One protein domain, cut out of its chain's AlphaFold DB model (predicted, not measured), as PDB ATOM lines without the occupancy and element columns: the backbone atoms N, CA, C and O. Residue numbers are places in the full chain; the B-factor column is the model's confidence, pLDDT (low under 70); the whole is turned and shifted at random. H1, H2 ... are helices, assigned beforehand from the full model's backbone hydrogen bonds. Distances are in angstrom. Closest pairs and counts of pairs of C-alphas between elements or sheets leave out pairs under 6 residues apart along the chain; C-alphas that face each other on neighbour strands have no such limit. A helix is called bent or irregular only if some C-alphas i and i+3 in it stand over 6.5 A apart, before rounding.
ATOM      1  N   ARG A  68     -45.402  16.428  28.345       65.50
ATOM      2  CA  ARG A  68     -44.175  17.202  28.547       65.50
ATOM      3  C   ARG A  68     -44.462  18.658  28.217       65.50
ATOM      4  O   ARG A  68     -44.734  18.979  27.065       65.50
ATOM      5  N   SER A  69     -44.399  19.508  29.235       79.62
ATOM      6  CA  SER A  69     -44.569  20.953  29.119       79.62
ATOM      7  C   SER A  69     -43.222  21.633  29.326       79.62
ATOM      8  O   SER A  69     -42.502  21.301  30.266       79.62
ATOM      9  N   ASN A  70     -42.890  22.607  28.479       88.44
ATOM     10  CA  ASN A  70     -41.685  23.424  28.664       88.44
ATOM     11  C   ASN A  70     -41.926  24.613  29.606       88.44
ATOM     12  O   ASN A  70     -41.147  25.566  29.600       88.44
ATOM     13  N   VAL A  71     -43.006  24.601  30.395       89.94
ATOM     14  CA  VAL A  71     -43.407  25.727  31.250       89.94
ATOM     15  C   VAL A  71     -42.268  26.229  32.143       89.94
ATOM     16  O   VAL A  71     -42.017  27.432  32.170       89.94
ATOM     17  N   MET A  72     -41.508  25.331  32.781       90.75
ATOM     18  CA  MET A  72     -40.387  25.713  33.650       90.75
ATOM     19  C   MET A  72     -39.239  26.380  32.890       90.75
ATOM     20  O   MET A  72     -38.590  27.268  33.436       90.75
ATOM     21  N   LEU A  73     -39.013  26.031  31.618       92.06
ATOM     22  CA  LEU A  73     -38.008  26.703  30.786       92.06
ATOM     23  C   LEU A  73     -38.408  28.151  30.482       92.06
ATOM     24  O   LEU A  73     -37.560  29.043  30.515       92.06
ATOM     25  N   HIS A  74     -39.695  28.407  30.234       93.81
ATOM     26  CA  HIS A  74     -40.187  29.773  30.019       93.81
ATOM     27  C   HIS A  74     -40.213  30.576  31.310       93.81
ATOM     28  O   HIS A  74     -39.803  31.732  31.302       93.81
ATOM     29  N   LEU A  75     -40.617  29.967  32.427       94.62
ATOM     30  CA  LEU A  75     -40.542  30.610  33.739       94.62
ATOM     31  C   LEU A  75     -39.098  30.977  34.083       94.62
ATOM     32  O   LEU A  75     -38.847  32.107  34.480       94.62
ATOM     33  N   ARG A  76     -38.140  30.084  33.828       94.50
ATOM     34  CA  ARG A  76     -36.709  30.376  33.957       94.50
ATOM     35  C   ARG A  76     -36.277  31.560  33.086       94.50
ATOM     36  O   ARG A  76     -35.591  32.459  33.562       94.50
ATOM     37  N   GLY A  77     -36.718  31.595  31.827       93.25
ATOM     38  CA  GLY A  77     -36.466  32.726  30.930       93.25
ATOM     39  C   GLY A  77     -37.034  34.044  31.462       93.25
ATOM     40  O   GLY A  77     -36.364  35.072  31.401       93.25
ATOM     41  N   LEU A  78     -38.240  34.019  32.032       94.25
ATOM     42  CA  LEU A  78     -38.880  35.198  32.612       94.25
ATOM     43  C   LEU A  78     -38.164  35.668  33.887       94.25
ATOM     44  O   LEU A  78     -37.935  36.864  34.056       94.25
ATOM     45  N   ALA A  79     -37.727  34.726  34.724       95.31
ATOM     46  CA  ALA A  79     -36.918  34.974  35.912       95.31
ATOM     47  C   ALA A  79     -35.606  35.703  35.551       95.31
ATOM     48  O   ALA A  79     -35.289  36.747  36.123       95.31
ATOM     49  N   GLN A  80     -34.911  35.229  34.510       93.81
ATOM     50  CA  GLN A  80     -33.700  35.864  33.982       93.81
ATOM     51  C   GLN A  80     -33.964  37.284  33.449       93.81
ATOM     52  O   GLN A  80     -33.112  38.162  33.606       93.81
ATOM     53  N   VAL A  81     -35.117  37.528  32.817       94.12
ATOM     54  CA  VAL A  81     -35.501  38.870  32.342       94.12
ATOM     55  C   VAL A  81     -35.702  39.822  33.522       94.12
ATOM     56  O   VAL A  81     -35.128  40.911  33.506       94.12
ATOM     57  N   PHE A  82     -36.442  39.425  34.563       94.88
ATOM     58  CA  PHE A  82     -36.607  40.252  35.768       94.88
ATOM     59  C   PHE A  82     -35.266  40.559  36.435       94.88
ATOM     60  O   PHE A  82     -34.948  41.726  36.673       94.88
ATOM     61  N   HIS A  83     -34.436  39.534  36.619       94.75
ATOM     62  CA  HIS A  83     -33.105  39.686  37.192       94.75
ATOM     63  C   HIS A  83     -32.229  40.658  36.380       94.75
ATOM     64  O   HIS A  83     -31.638  41.593  36.922       94.75
ATOM     65  N   THR A  84     -32.197  40.504  35.051       93.62
ATOM     66  CA  THR A  84     -31.414  41.370  34.150       93.62
ATOM     67  C   THR A  84     -31.882  42.821  34.201       93.62
ATOM     68  O   THR A  84     -31.061  43.742  34.205       93.62
ATOM     69  N   ARG A  85     -33.199  43.047  34.245       93.50
ATOM     70  CA  ARG A  85     -33.774  44.393  34.340       93.50
ATOM     71  C   ARG A  85     -33.405  45.064  35.653       93.50
ATOM     72  O   ARG A  85     -32.971  46.212  35.616       93.50
ATOM     73  N   LYS A  86     -33.472  44.342  36.772       92.88
ATOM     74  CA  LYS A  86     -33.034  44.864  38.069       92.88
ATOM     75  C   LYS A  86     -31.547  45.202  38.092       92.88
ATOM     76  O   LYS A  86     -31.196  46.307  38.483       92.88
ATOM     77  N   LEU A  87     -30.676  44.319  37.595       93.06
ATOM     78  CA  LEU A  87     -29.234  44.602  37.503       93.06
ATOM     79  C   LEU A  87     -28.924  45.859  36.678       93.06
ATOM     80  O   LEU A  87     -27.933  46.543  36.925       93.06
ATOM     81  N   ARG A  88     -29.768  46.164  35.690       92.69
ATOM     82  CA  ARG A  88     -29.650  47.353  34.838       92.69
ATOM     83  C   ARG A  88     -30.451  48.554  35.349       92.69
ATOM     84  O   ARG A  88     -30.527  49.553  34.641       92.69
ATOM     85  N   ASN A  89     -31.035  48.468  36.547       91.81
ATOM     86  CA  ASN A  89     -31.901  49.490  37.145       91.81
ATOM     87  C   ASN A  89     -33.064  49.918  36.229       91.81
ATOM     88  O   ASN A  89     -33.466  51.081  36.203       91.81
ATOM     89  N   ILE A  90     -33.604  48.979  35.450       89.69
ATOM     90  CA  ILE A  90     -34.749  49.219  34.574       89.69
ATOM     91  C   ILE A  90     -36.019  48.964  35.368       89.69
ATOM     92  O   ILE A  90     -36.496  47.832  35.485       89.69
ATOM     93  N   LEU A  91     -36.572  50.049  35.891       86.94
ATOM     94  CA  LEU A  91     -37.783  50.027  36.694       86.94
ATOM     95  C   LEU A  91     -39.019  49.711  35.834       86.94
ATOM     96  O   LEU A  91     -39.051  50.037  34.639       86.94
ATOM     97  N   PRO A  92     -40.059  49.081  36.405       85.50
ATOM     98  CA  PRO A  92     -41.352  49.035  35.749       85.50
ATOM     99  C   PRO A  92     -41.899  50.455  35.602       85.50
ATOM    100  O   PRO A  92     -41.989  51.213  36.569       85.50
ATOM    101  N   GLU A  93     -42.304  50.815  34.386       83.19
ATOM    102  CA  GLU A  93     -43.099  52.022  34.182       83.19
ATOM    103  C   GLU A  93     -44.408  51.902  34.967       83.19
ATOM    104  O   GLU A  93     -45.213  51.007  34.704       83.19
ATOM    105  N   GLN A  94     -44.599  52.810  35.927       78.94
ATOM    106  CA  GLN A  94     -45.682  52.749  36.908       78.94
ATOM    107  C   GLN A  94     -47.060  52.699  36.251       78.94
ATOM    108  O   GLN A  94     -47.903  51.938  36.694       78.94
ATOM    109  N   GLN A  95     -47.254  53.433  35.152       75.06
ATOM    110  CA  GLN A  95     -48.522  53.526  34.420       75.06
ATOM    111  C   GLN A  95     -48.733  52.405  33.389       75.06
ATOM    112  O   GLN A  95     -49.702  52.454  32.633       75.06
ATOM    113  N   ARG A  96     -47.842  51.405  33.302       81.38
ATOM    114  CA  ARG A  96     -47.961  50.300  32.335       81.38
ATOM    115  C   ARG A  96     -48.459  49.025  33.020       81.38
ATOM    116  O   ARG A  96     -47.659  48.321  33.642       81.38
ATOM    117  N   PRO A  97     -49.739  48.639  32.837       82.31
ATOM    118  CA  PRO A  97     -50.317  47.488  33.532       82.31
ATOM    119  C   PRO A  97     -49.592  46.175  33.253       82.31
ATOM    120  O   PRO A  97     -49.453  45.331  34.137       82.31
ATOM    121  N   PHE A  98     -49.079  45.999  32.033       83.56
ATOM    122  CA  PHE A  98     -48.482  44.731  31.624       83.56
ATOM    123  C   PHE A  98     -47.203  44.376  32.397       83.56
ATOM    124  O   PHE A  98     -46.885  43.192  32.494       83.56
ATOM    125  N   HIS A  99     -46.477  45.353  32.957       88.56
ATOM    126  CA  HIS A  99     -45.310  45.080  33.799       88.56
ATOM    127  C   HIS A  99     -45.717  44.327  35.062       88.56
ATOM    128  O   HIS A  99     -45.190  43.245  35.328       88.56
ATOM    129  N   ARG A 100     -46.703  44.863  35.788       88.69
ATOM    130  CA  ARG A 100     -47.252  44.220  36.980       88.69
ATOM    131  C   ARG A 100     -47.932  42.898  36.634       88.69
ATOM    132  O   ARG A 100     -47.611  41.890  37.248       88.69
ATOM    133  N   ILE A 101     -48.762  42.861  35.587       86.06
ATOM    134  CA  ILE A 101     -49.427  41.626  35.127       86.06
ATOM    135  C   ILE A 101     -48.407  40.522  34.813       86.06
ATOM    136  O   ILE A 101     -48.626  39.371  35.178       86.06
ATOM    137  N   SER A 102     -47.283  40.847  34.165       90.19
ATOM    138  CA  SER A 102     -46.248  39.852  33.845       90.19
ATOM    139  C   SER A 102     -45.562  39.313  35.103       90.19
ATOM    140  O   SER A 102     -45.314  38.111  35.189       90.19
ATOM    141  N   ALA A 103     -45.274  40.178  36.082       93.62
ATOM    142  CA  ALA A 103     -44.685  39.782  37.364       93.62
ATOM    143  C   ALA A 103     -45.649  38.927  38.196       93.62
ATOM    144  O   ALA A 103     -45.255  37.904  38.754       93.62
ATOM    145  N   GLU A 104     -46.925  39.301  38.227       89.12
ATOM    146  CA  GLU A 104     -47.967  38.537  38.906       89.12
ATOM    147  C   GLU A 104     -48.194  37.171  38.251       89.12
ATOM    148  O   GLU A 104     -48.202  36.149  38.935       89.12
ATOM    149  N   ALA A 105     -48.300  37.120  36.920       89.19
ATOM    150  CA  ALA A 105     -48.418  35.863  36.183       89.19
ATOM    151  C   ALA A 105     -47.209  34.952  36.416       89.19
ATOM    152  O   ALA A 105     -47.371  33.743  36.580       89.19
ATOM    153  N   PHE A 106     -46.003  35.523  36.473       94.81
ATOM    154  CA  PHE A 106     -44.796  34.787  36.830       94.81
ATOM    155  C   PHE A 106     -44.878  34.203  38.241       94.81
ATOM    156  O   PHE A 106     -44.704  32.997  38.390       94.81
ATOM    157  N   ALA A 107     -45.193  35.014  39.257       94.75
ATOM    158  CA  ALA A 107     -45.296  34.560  40.644       94.75
ATOM    159  C   ALA A 107     -46.354  33.456  40.807       94.75
ATOM    160  O   ALA A 107     -46.083  32.417  41.414       94.75
ATOM    161  N   TYR A 108     -47.530  33.642  40.199       88.81
ATOM    162  CA  TYR A 108     -48.609  32.657  40.193       88.81
ATOM    163  C   TYR A 108     -48.170  31.334  39.563       88.81
ATOM    164  O   TYR A 108     -48.295  30.268  40.173       88.81
ATOM    165  N   HIS A 109     -47.653  31.385  38.333       88.56
ATOM    166  CA  HIS A 109     -47.276  30.183  37.600       88.56
ATOM    167  C   HIS A 109     -46.067  29.490  38.226       88.56
ATOM    168  O   HIS A 109     -46.064  28.267  38.323       88.56
ATOM    169  N   LEU A 110     -45.078  30.233  38.716       93.38
ATOM    170  CA  LEU A 110     -43.928  29.648  39.395       93.38
ATOM    171  C   LEU A 110     -44.354  28.891  40.658       93.38
ATOM    172  O   LEU A 110     -43.998  27.724  40.823       93.38
ATOM    173  N   ALA A 111     -45.171  29.511  41.511       89.69
ATOM    174  CA  ALA A 111     -45.671  28.871  42.723       89.69
ATOM    175  C   ALA A 111     -46.523  27.630  42.409       89.69
ATOM    176  O   ALA A 111     -46.285  26.560  42.966       89.69
ATOM    177  N   THR A 112     -47.475  27.736  41.480       84.56
ATOM    178  CA  THR A 112     -48.410  26.642  41.165       84.56
ATOM    179  C   THR A 112     -47.750  25.476  40.430       84.56
ATOM    180  O   THR A 112     -47.988  24.321  40.787       84.56
ATOM    181  N   TYR A 113     -46.886  25.742  39.447       84.62
ATOM    182  CA  TYR A 113     -46.224  24.681  38.684       84.62
ATOM    183  C   TYR A 113     -45.055  24.046  39.435       84.62
ATOM    184  O   TYR A 113     -44.781  22.868  39.206       84.62
ATOM    185  N   SER A 114     -44.429  24.727  40.401       85.69
ATOM    186  CA  SER A 114     -43.395  24.100  41.242       85.69
ATOM    187  C   SER A 114     -43.883  22.834  41.970       85.69
ATOM    188  O   SER A 114     -43.111  21.909  42.211       85.69
ATOM    189  N   LEU A 115     -45.187  22.714  42.242       78.56
ATOM    190  CA  LEU A 115     -45.775  21.508  42.838       78.56
ATOM    191  C   LEU A 115     -45.677  20.276  41.920       78.56
ATOM    192  O   LEU A 115     -45.656  19.140  42.402       78.56
ATOM    193  N   LEU A 116     -45.621  20.495  40.604       81.50
ATOM    194  CA  LEU A 116     -45.723  19.464  39.568       81.50
ATOM    195  C   LEU A 116     -44.380  19.103  38.923       81.50
ATOM    196  O   LEU A 116     -44.307  18.095  38.220       81.50
ATOM    197  N   HIS A 117     -43.338  19.899  39.157       83.75
ATOM    198  CA  HIS A 117     -42.025  19.731  38.539       83.75
ATOM    199  C   HIS A 117     -40.980  19.147  39.500       83.75
ATOM    200  O   HIS A 117     -41.194  19.047  40.716       83.75
ATOM    201  N   SER A 118     -39.864  18.687  38.930       85.38
ATOM    202  CA  SER A 118     -38.754  18.093  39.682       85.38
ATOM    203  C   SER A 118     -37.996  19.136  40.515       85.38
ATOM    204  O   SER A 118     -38.048  20.330  40.224       85.38
ATOM    205  N   ALA A 119     -37.273  18.684  41.547       86.62
ATOM    206  CA  ALA A 119     -36.450  19.567  42.379       86.62
ATOM    207  C   ALA A 119     -35.405  20.321  41.541       86.62
ATOM    208  O   ALA A 119     -35.304  21.537  41.659       86.62
ATOM    209  N   ASP A 120     -34.736  19.629  40.614       89.12
ATOM    210  CA  ASP A 120     -33.717  20.219  39.739       89.12
ATOM    211  C   ASP A 120     -34.273  21.363  38.875       89.12
ATOM    212  O   ASP A 120     -33.627  22.398  38.715       89.12
ATOM    213  N   GLU A 121     -35.485  21.212  38.327       88.81
ATOM    214  CA  GLU A 121     -36.133  22.266  37.533       88.81
ATOM    215  C   GLU A 121     -36.502  23.488  38.382       88.81
ATOM    216  O   GLU A 121     -36.375  24.622  37.920       88.81
ATOM    217  N   ILE A 122     -36.963  23.264  39.614       89.81
ATOM    218  CA  ILE A 122     -37.340  24.328  40.553       89.81
ATOM    219  C   ILE A 122     -36.092  25.085  41.014       89.81
ATOM    220  O   ILE A 122     -36.055  26.318  40.951       89.81
ATOM    221  N   ASP A 123     -35.055  24.359  41.429       89.88
ATOM    222  CA  ASP A 123     -33.799  24.940  41.894       89.88
ATOM    223  C   ASP A 123     -33.077  25.683  40.766       89.88
ATOM    224  O   ASP A 123     -32.502  26.747  41.003       89.88
ATOM    225  N   ALA A 124     -33.173  25.210  39.519       89.62
ATOM    226  CA  ALA A 124     -32.636  25.926  38.363       89.62
ATOM    227  C   ALA A 124     -33.273  27.314  38.160       89.62
ATOM    228  O   ALA A 124     -32.591  28.223  37.684       89.62
ATOM    229  N   VAL A 125     -34.554  27.497  38.511       90.62
ATOM    230  CA  VAL A 125     -35.191  28.826  38.507       90.62
ATOM    231  C   VAL A 125     -34.723  29.647  39.708       90.62
ATOM    232  O   VAL A 125     -34.317  30.794  39.531       90.62
ATOM    233  N   ALA A 126     -34.714  29.059  40.907       90.00
ATOM    234  CA  ALA A 126     -34.311  29.743  42.141       90.00
ATOM    235  C   ALA A 126     -32.845  30.223  42.127       90.00
ATOM    236  O   ALA A 126     -32.500  31.187  42.801       90.00
ATOM    237  N   GLN A 127     -31.971  29.584  41.345       90.50
ATOM    238  CA  GLN A 127     -30.580  30.016  41.160       90.50
ATOM    239  C   GLN A 127     -30.430  31.268  40.283       90.50
ATOM    240  O   GLN A 127     -29.392  31.922  40.335       90.50
ATOM    241  N   GLN A 128     -31.421  31.589  39.449       88.06
ATOM    242  CA  GLN A 128     -31.348  32.692  38.480       88.06
ATOM    243  C   GLN A 128     -32.139  33.928  38.895       88.06
ATOM    244  O   GLN A 128     -32.160  34.917  38.166       88.06
ATOM    245  N   PHE A 129     -32.824  33.854  40.031       91.25
ATOM    246  CA  PHE A 129     -33.807  34.842  40.427       91.25
ATOM    247  C   PHE A 129     -33.953  34.899  41.941       91.25
ATOM    248  O   PHE A 129     -33.978  33.875  42.622       91.25
ATOM    249  N   SER A 130     -34.114  36.115  42.454       93.44
ATOM    250  CA  SER A 130     -34.547  36.375  43.821       93.44
ATOM    251  C   SER A 130     -35.930  37.010  43.802       93.44
ATOM    252  O   SER A 130     -36.198  37.861  42.965       93.44
ATOM    253  N   TRP A 131     -36.781  36.713  44.785       93.94
ATOM    254  CA  TRP A 131     -38.067  37.408  44.956       93.94
ATOM    255  C   TRP A 131     -37.934  38.929  45.056       93.94
ATOM    256  O   TRP A 131     -38.826  39.654  44.626       93.94
ATOM    257  N   SER A 132     -36.784  39.414  45.530       94.31
ATOM    258  CA  SER A 132     -36.469  40.843  45.524       94.31
ATOM    259  C   SER A 132     -36.364  41.440  44.115       94.31
ATOM    260  O   SER A 132     -36.328  42.656  43.981       94.31
ATOM    261  N   ASP A 133     -36.262  40.629  43.060       94.31
ATOM    262  CA  ASP A 133     -36.242  41.072  41.660       94.31
ATOM    263  C   ASP A 133     -37.639  41.474  41.153       94.31
ATOM    264  O   ASP A 133     -37.764  41.991  40.043       94.31
ATOM    265  N   LEU A 134     -38.683  41.259  41.964       94.44
ATOM    266  CA  LEU A 134     -40.059  41.690  41.698       94.44
ATOM    267  C   LEU A 134     -40.526  42.833  42.612       94.44
ATOM    268  O   LEU A 134     -41.686  43.229  42.512       94.44
ATOM    269  N   GLU A 135     -39.679  43.356  43.503       92.62
ATOM    270  CA  GLU A 135     -40.114  44.296  44.550       92.62
ATOM    271  C   GLU A 135     -40.734  45.567  43.951       92.62
ATOM    272  O   GLU A 135     -41.827  45.985  44.332       92.62
ATOM    273  N   GLU A 136     -40.112  46.128  42.914       91.56
ATOM    274  CA  GLU A 136     -40.616  47.329  42.245       91.56
ATOM    275  C   GLU A 136     -41.912  47.067  41.462       91.56
ATOM    276  O   GLU A 136     -42.694  47.985  41.219       91.56
ATOM    277  N   TYR A 137     -42.164  45.813  41.077       92.38
ATOM    278  CA  TYR A 137     -43.391  45.398  40.397       92.38
ATOM    279  C   TYR A 137     -44.544  45.181  41.379       92.38
ATOM    280  O   TYR A 137     -45.691  45.475  41.039       92.38
ATOM    281  N   LYS A 138     -44.244  44.695  42.591       89.62
ATOM    282  CA  LYS A 138     -45.207  44.520  43.688       89.62
ATOM    283  C   LYS A 138     -45.830  45.852  44.107       89.62
ATOM    284  O   LYS A 138     -47.027  45.908  44.385       89.62
ATOM    285  N   GLU A 139     -45.026  46.911  44.114       88.94
ATOM    286  CA  GLU A 139     -45.466  48.258  44.489       88.94
ATOM    287  C   GLU A 139     -46.006  49.082  43.313       88.94
ATOM    288  O   GLU A 139     -46.566  50.158  43.525       88.94
ATOM    289  N   ALA A 140     -45.895  48.586  42.076       89.50
ATOM    290  CA  ALA A 140     -46.390  49.304  40.909       89.50
ATOM    291  C   ALA A 140     -47.916  49.460  40.960       89.50
ATOM    292  O   ALA A 140     -48.626  48.468  41.096       89.50
ATOM    293  N   MET A 141     -48.441  50.674  40.777       89.56
ATOM    294  CA  MET A 141     -49.889  50.953  40.752       89.56
ATOM    295  C   MET A 141     -50.308  51.551  39.396       89.56
ATOM    296  O   MET A 141     -50.449  52.770  39.284       89.56
ATOM    297  N   PRO A 142     -50.504  50.713  38.352       84.19
ATOM    298  CA  PRO A 142     -50.899  51.165  37.014       84.19
ATOM    299  C   PRO A 142     -52.187  51.973  36.960       84.19
ATOM    300  O   PRO A 142     -52.339  52.815  36.075       84.19
ATOM    301  N   PHE A 143     -53.085  51.737  37.911       86.50
ATOM    302  CA  PHE A 143     -54.330  52.468  38.081       86.50
ATOM    303  C   PHE A 143     -54.345  53.079  39.492       86.50
ATOM    304  O   PHE A 143     -54.882  52.456  40.409       86.50
ATOM    305  N   PRO A 144     -53.738  54.265  39.706       88.00
ATOM    306  CA  PRO A 144     -53.571  54.849  41.043       88.00
ATOM    307  C   PRO A 144     -54.881  55.099  41.796       88.00
ATOM    308  O   PRO A 144     -54.896  55.046  43.020       88.00
ATOM    309  N   GLU A 145     -55.968  55.339  41.061       87.44
ATOM    310  CA  GLU A 145     -57.307  55.569  41.618       87.44
ATOM    311  C   GLU A 145     -58.003  54.276  42.073       87.44
ATOM    312  O   GLU A 145     -58.997  54.327  42.794       87.44
ATOM    313  N   ALA A 146     -57.508  53.113  41.642       85.75
ATOM    314  CA  ALA A 146     -58.056  51.819  42.022       85.75
ATOM    315  C   ALA A 146     -57.357  51.271  43.273       85.75
ATOM    316  O   ALA A 146     -56.193  51.567  43.562       85.75
ATOM    317  N   SER A 147     -58.049  50.407  44.008       81.44
ATOM    318  CA  SER A 147     -57.498  49.729  45.180       81.44
ATOM    319  C   SER A 147     -56.292  48.845  44.824       81.44
ATOM    320  O   SER A 147     -56.056  48.462  43.671       81.44
ATOM    321  N   ARG A 148     -55.500  48.472  45.839       82.12
ATOM    322  CA  ARG A 148     -54.344  47.576  45.649       82.12
ATOM    323  C   ARG A 148     -54.760  46.195  45.126       82.12
ATOM    324  O   ARG A 148     -54.006  45.610  44.346       82.12
ATOM    325  N   SER A 149     -55.930  45.702  45.539       74.75
ATOM    326  CA  SER A 149     -56.532  44.453  45.057       74.75
ATOM    327  C   SER A 149     -56.970  44.557  43.599       74.75
ATOM    328  O   SER A 149     -56.648  43.669  42.818       74.75
ATOM    329  N   GLU A 150     -57.602  45.659  43.190       79.12
ATOM    330  CA  GLU A 150     -58.000  45.885  41.788       79.12
ATOM    331  C   GLU A 150     -56.795  46.068  40.855       79.12
ATOM    332  O   GLU A 150     -56.826  45.667  39.691       79.12
ATOM    333  N   ASN A 151     -55.691  46.615  41.374       79.06
ATOM    334  CA  ASN A 151     -54.419  46.650  40.653       79.06
ATOM    335  C   ASN A 151     -53.739  45.269  40.566       79.06
ATOM    336  O   ASN A 151     -52.767  45.131  39.822       79.06
ATOM    337  N   SER A 152     -54.224  44.255  41.294       78.88
ATOM    338  CA  SER A 152     -53.681  42.893  41.304       78.88
ATOM    339  C   SER A 152     -54.540  41.911  40.516       78.88
ATOM    340  O   SER A 152     -55.148  40.996  41.062       78.88
ATOM    341  N   GLN A 153     -54.616  42.110  39.206       70.69
ATOM    342  CA  GLN A 153     -55.581  41.401  38.362       70.69
ATOM    343  C   GLN A 153     -55.317  39.897  38.219       70.69
ATOM    344  O   GLN A 153     -56.245  39.155  37.902       70.69
ATOM    345  N   ILE A 154     -54.072  39.440  38.399       76.69
ATOM    346  CA  ILE A 154     -53.735  38.020  38.225       76.69
ATOM    347  C   ILE A 154     -53.681  37.302  39.567       76.69
ATOM    348  O   ILE A 154     -54.239  36.213  39.693       76.69
ATOM    349  N   LEU A 155     -53.011  37.884  40.565       77.12
ATOM    350  CA  LEU A 155     -52.944  37.244  41.880       77.12
ATOM    351  C   LEU A 155     -54.249  37.419  42.652       77.12
ATOM    352  O   LEU A 155     -54.618  36.513  43.396       77.12
ATOM    353  N   GLY A 156     -54.883  38.593  42.553       71.44
ATOM    354  CA  GLY A 156     -55.926  39.052  43.481       71.44
ATOM    355  C   GLY A 156     -55.441  39.152  44.935       71.44
ATOM    356  O   GLY A 156     -56.197  39.503  45.827       71.44
ATOM    357  N   LEU A 157     -54.177  38.822  45.195       74.19
ATOM    358  CA  LEU A 157     -53.605  38.480  46.489       74.19
ATOM    359  C   LEU A 157     -52.173  39.015  46.565       74.19
ATOM    360  O   LEU A 157     -51.597  39.468  45.578       74.19
ATOM    361  N   THR A 158     -51.561  38.936  47.742       85.69
ATOM    362  CA  THR A 158     -50.192  39.423  47.928       85.69
ATOM    363  C   THR A 158     -49.161  38.495  47.276       85.69
ATOM    364  O   THR A 158     -49.244  37.268  47.376       85.69
ATOM    365  N   PHE A 159     -48.123  39.085  46.669       90.06
ATOM    366  CA  PHE A 159     -46.935  38.360  46.187       90.06
ATOM    367  C   PHE A 159     -46.303  37.485  47.278       90.06
ATOM    368  O   PHE A 159     -45.789  36.403  46.996       90.06
ATOM    369  N   ASP A 160     -46.373  37.940  48.530       92.19
ATOM    370  CA  ASP A 160     -45.780  37.259  49.679       92.19
ATOM    371  C   ASP A 160     -46.386  35.864  49.887       92.19
ATOM    372  O   ASP A 160     -45.656  34.929  50.211       92.19
ATOM    373  N   LEU A 161     -47.689  35.680  49.643       90.69
ATOM    374  CA  LEU A 161     -48.315  34.361  49.755       90.69
ATOM    375  C   LEU A 161     -47.758  33.388  48.707       90.69
ATOM    376  O   LEU A 161     -47.376  32.274  49.052       90.69
ATOM    377  N   PHE A 162     -47.645  33.814  47.448       91.06
ATOM    378  CA  PHE A 162     -47.092  32.980  46.373       91.06
ATOM    379  C   PHE A 162     -45.594  32.716  46.544       91.06
ATOM    380  O   PHE A 162     -45.128  31.614  46.252       91.06
ATOM    381  N   THR A 163     -44.865  33.681  47.105       95.06
ATOM    382  CA  THR A 163     -43.473  33.505  47.540       95.06
ATOM    383  C   THR A 163     -43.371  32.373  48.560       95.06
ATOM    384  O   THR A 163     -42.572  31.453  48.392       95.06
ATOM    385  N   ILE A 164     -44.220  32.392  49.596       95.88
ATOM    386  CA  ILE A 164     -44.241  31.344  50.624       95.88
ATOM    387  C   ILE A 164     -44.636  29.994  50.011       95.88
ATOM    388  O   ILE A 164     -43.972  29.000  50.290       95.88
ATOM    389  N   VAL A 165     -45.662  29.937  49.155       92.19
ATOM    390  CA  VAL A 165     -46.085  28.693  48.477       92.19
ATOM    391  C   VAL A 165     -44.918  28.067  47.706       92.19
ATOM    392  O   VAL A 165     -44.657  26.870  47.847       92.19
ATOM    393  N   PHE A 166     -44.195  28.868  46.920       94.75
ATOM    394  CA  PHE A 166     -43.036  28.401  46.165       94.75
ATOM    395  C   PHE A 166     -41.906  27.914  47.081       94.75
ATOM    396  O   PHE A 166     -41.426  26.792  46.919       94.75
ATOM    397  N   GLU A 167     -41.503  28.712  48.074       95.00
ATOM    398  CA  GLU A 167     -40.388  28.346  48.954       95.00
ATOM    399  C   GLU A 167     -40.714  27.126  49.818       95.00
ATOM    400  O   GLU A 167     -39.876  26.240  49.966       95.00
ATOM    401  N   VAL A 168     -41.940  27.011  50.334       93.56
ATOM    402  CA  VAL A 168     -42.389  25.808  51.052       93.56
ATOM    403  C   VAL A 168     -42.368  24.592  50.122       93.56
ATOM    404  O   VAL A 168     -41.930  23.512  50.527       93.56
ATOM    405  N   THR A 169     -42.765  24.755  48.858       91.25
ATOM    406  CA  THR A 169     -42.686  23.681  47.858       91.25
ATOM    407  C   THR A 169     -41.247  23.238  47.615       91.25
ATOM    408  O   THR A 169     -40.974  22.035  47.616       91.25
ATOM    409  N   ARG A 170     -40.310  24.179  47.491       92.19
ATOM    410  CA  ARG A 170     -38.879  23.894  47.343       92.19
ATOM    411  C   ARG A 170     -38.303  23.207  48.586       92.19
ATOM    412  O   ARG A 170     -37.651  22.172  48.470       92.19
ATOM    413  N   LEU A 171     -38.619  23.709  49.782       91.12
ATOM    414  CA  LEU A 171     -38.216  23.114  51.063       91.12
ATOM    415  C   LEU A 171     -38.728  21.678  51.225       91.12
ATOM    416  O   LEU A 171     -38.010  20.830  51.748       91.12
ATOM    417  N   SER A 172     -39.928  21.372  50.721       89.75
ATOM    418  CA  SER A 172     -40.511  20.027  50.821       89.75
ATOM    419  C   SER A 172     -39.644  18.935  50.191       89.75
ATOM    420  O   SER A 172     -39.655  17.789  50.649       89.75
ATOM    421  N   ARG A 173     -38.842  19.291  49.178       87.19
ATOM    422  CA  ARG A 173     -37.942  18.373  48.469       87.19
ATOM    423  C   ARG A 173     -36.682  18.036  49.268       87.19
ATOM    424  O   ARG A 173     -36.018  17.054  48.958       87.19
ATOM    425  N   HIS A 174     -36.407  18.790  50.328       83.88
ATOM    426  CA  HIS A 174     -35.271  18.603  51.226       83.88
ATOM    427  C   HIS A 174     -35.686  17.995  52.569       83.88
ATOM    428  O   HIS A 174     -35.060  18.273  53.583       83.88
TER     429      HIS A 174
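What this domain is: This is residues 68 to 174 of the 329 residues of an uncharacterized protein of Rhynchosporium agropyri (UniProt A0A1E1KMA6). H1 and H2 make a wide V, and the short helix H4 bridges its open end. H5 runs side by side with H2, the short helix H3 packs on H1 nearer the V's narrow end, and the loop of residues 139 to 158 reaches out to one end of the longest axis. The printed part has 107 residues with five named helices, H1 to H5 in chain order, and no named strand; its class is all helix. It is compact, with a radius of gyration of the C-alphas of 13.8 A, and only just elongated, spanning 43 by 28 by 24 A.

How they stand to each other: Begin at the longest helix, H2, residues 97 to 114. H5, residues 159 to 172, touches it at a shallow tilt of 23 degrees, the same way; the closest C-alphas, Ala 111 and Phe 166, are 4.4 A apart. H1, residues 71 to 87, touches H2 with residues 72 to 79 alone, at a steep tilt of 48 degrees, opposite ways; C-alphas 75 and 110 are closest, 6.7 A. H4, residues 131 to 138, touches H2 at Arg 100 and Tyr 137, closest C-alphas 5.3 A, and H1 at His 83 and Asp 133, closest C-alphas 5.6 A. H3, residues 119 to 126, touches H1 at Arg 76 and Val 125, closest C-alphas 5.0 A. H1 and H5 are apart. Every O i to N i+4 pair is within hydrogen-bond range in H1, H2, H3 and H5; in H4, 1 of 4 is, beside 4 of 5 O i to N i+3 pairs.

Where its parts are: Find C-alpha 71 at (-43.407, 25.727, 31.250), where H1 begins its 24.4 A. H2 covers 25.6 A from C-alpha 97 at (-50.317, 47.488, 33.532). H5 covers 20.0 A and ends at C-alpha 172, (-40.511, 20.027, 50.821). H4 is irregular: C-alphas 133 and 136 are 7.7 A apart.

The domain as a whole: The C-alphas of Glu 145 and His 174 are farthest apart, 44.1 A. The printed part has no cut, and the link from H4 to H5 is long. Residue 68 alone is under pLDDT 70.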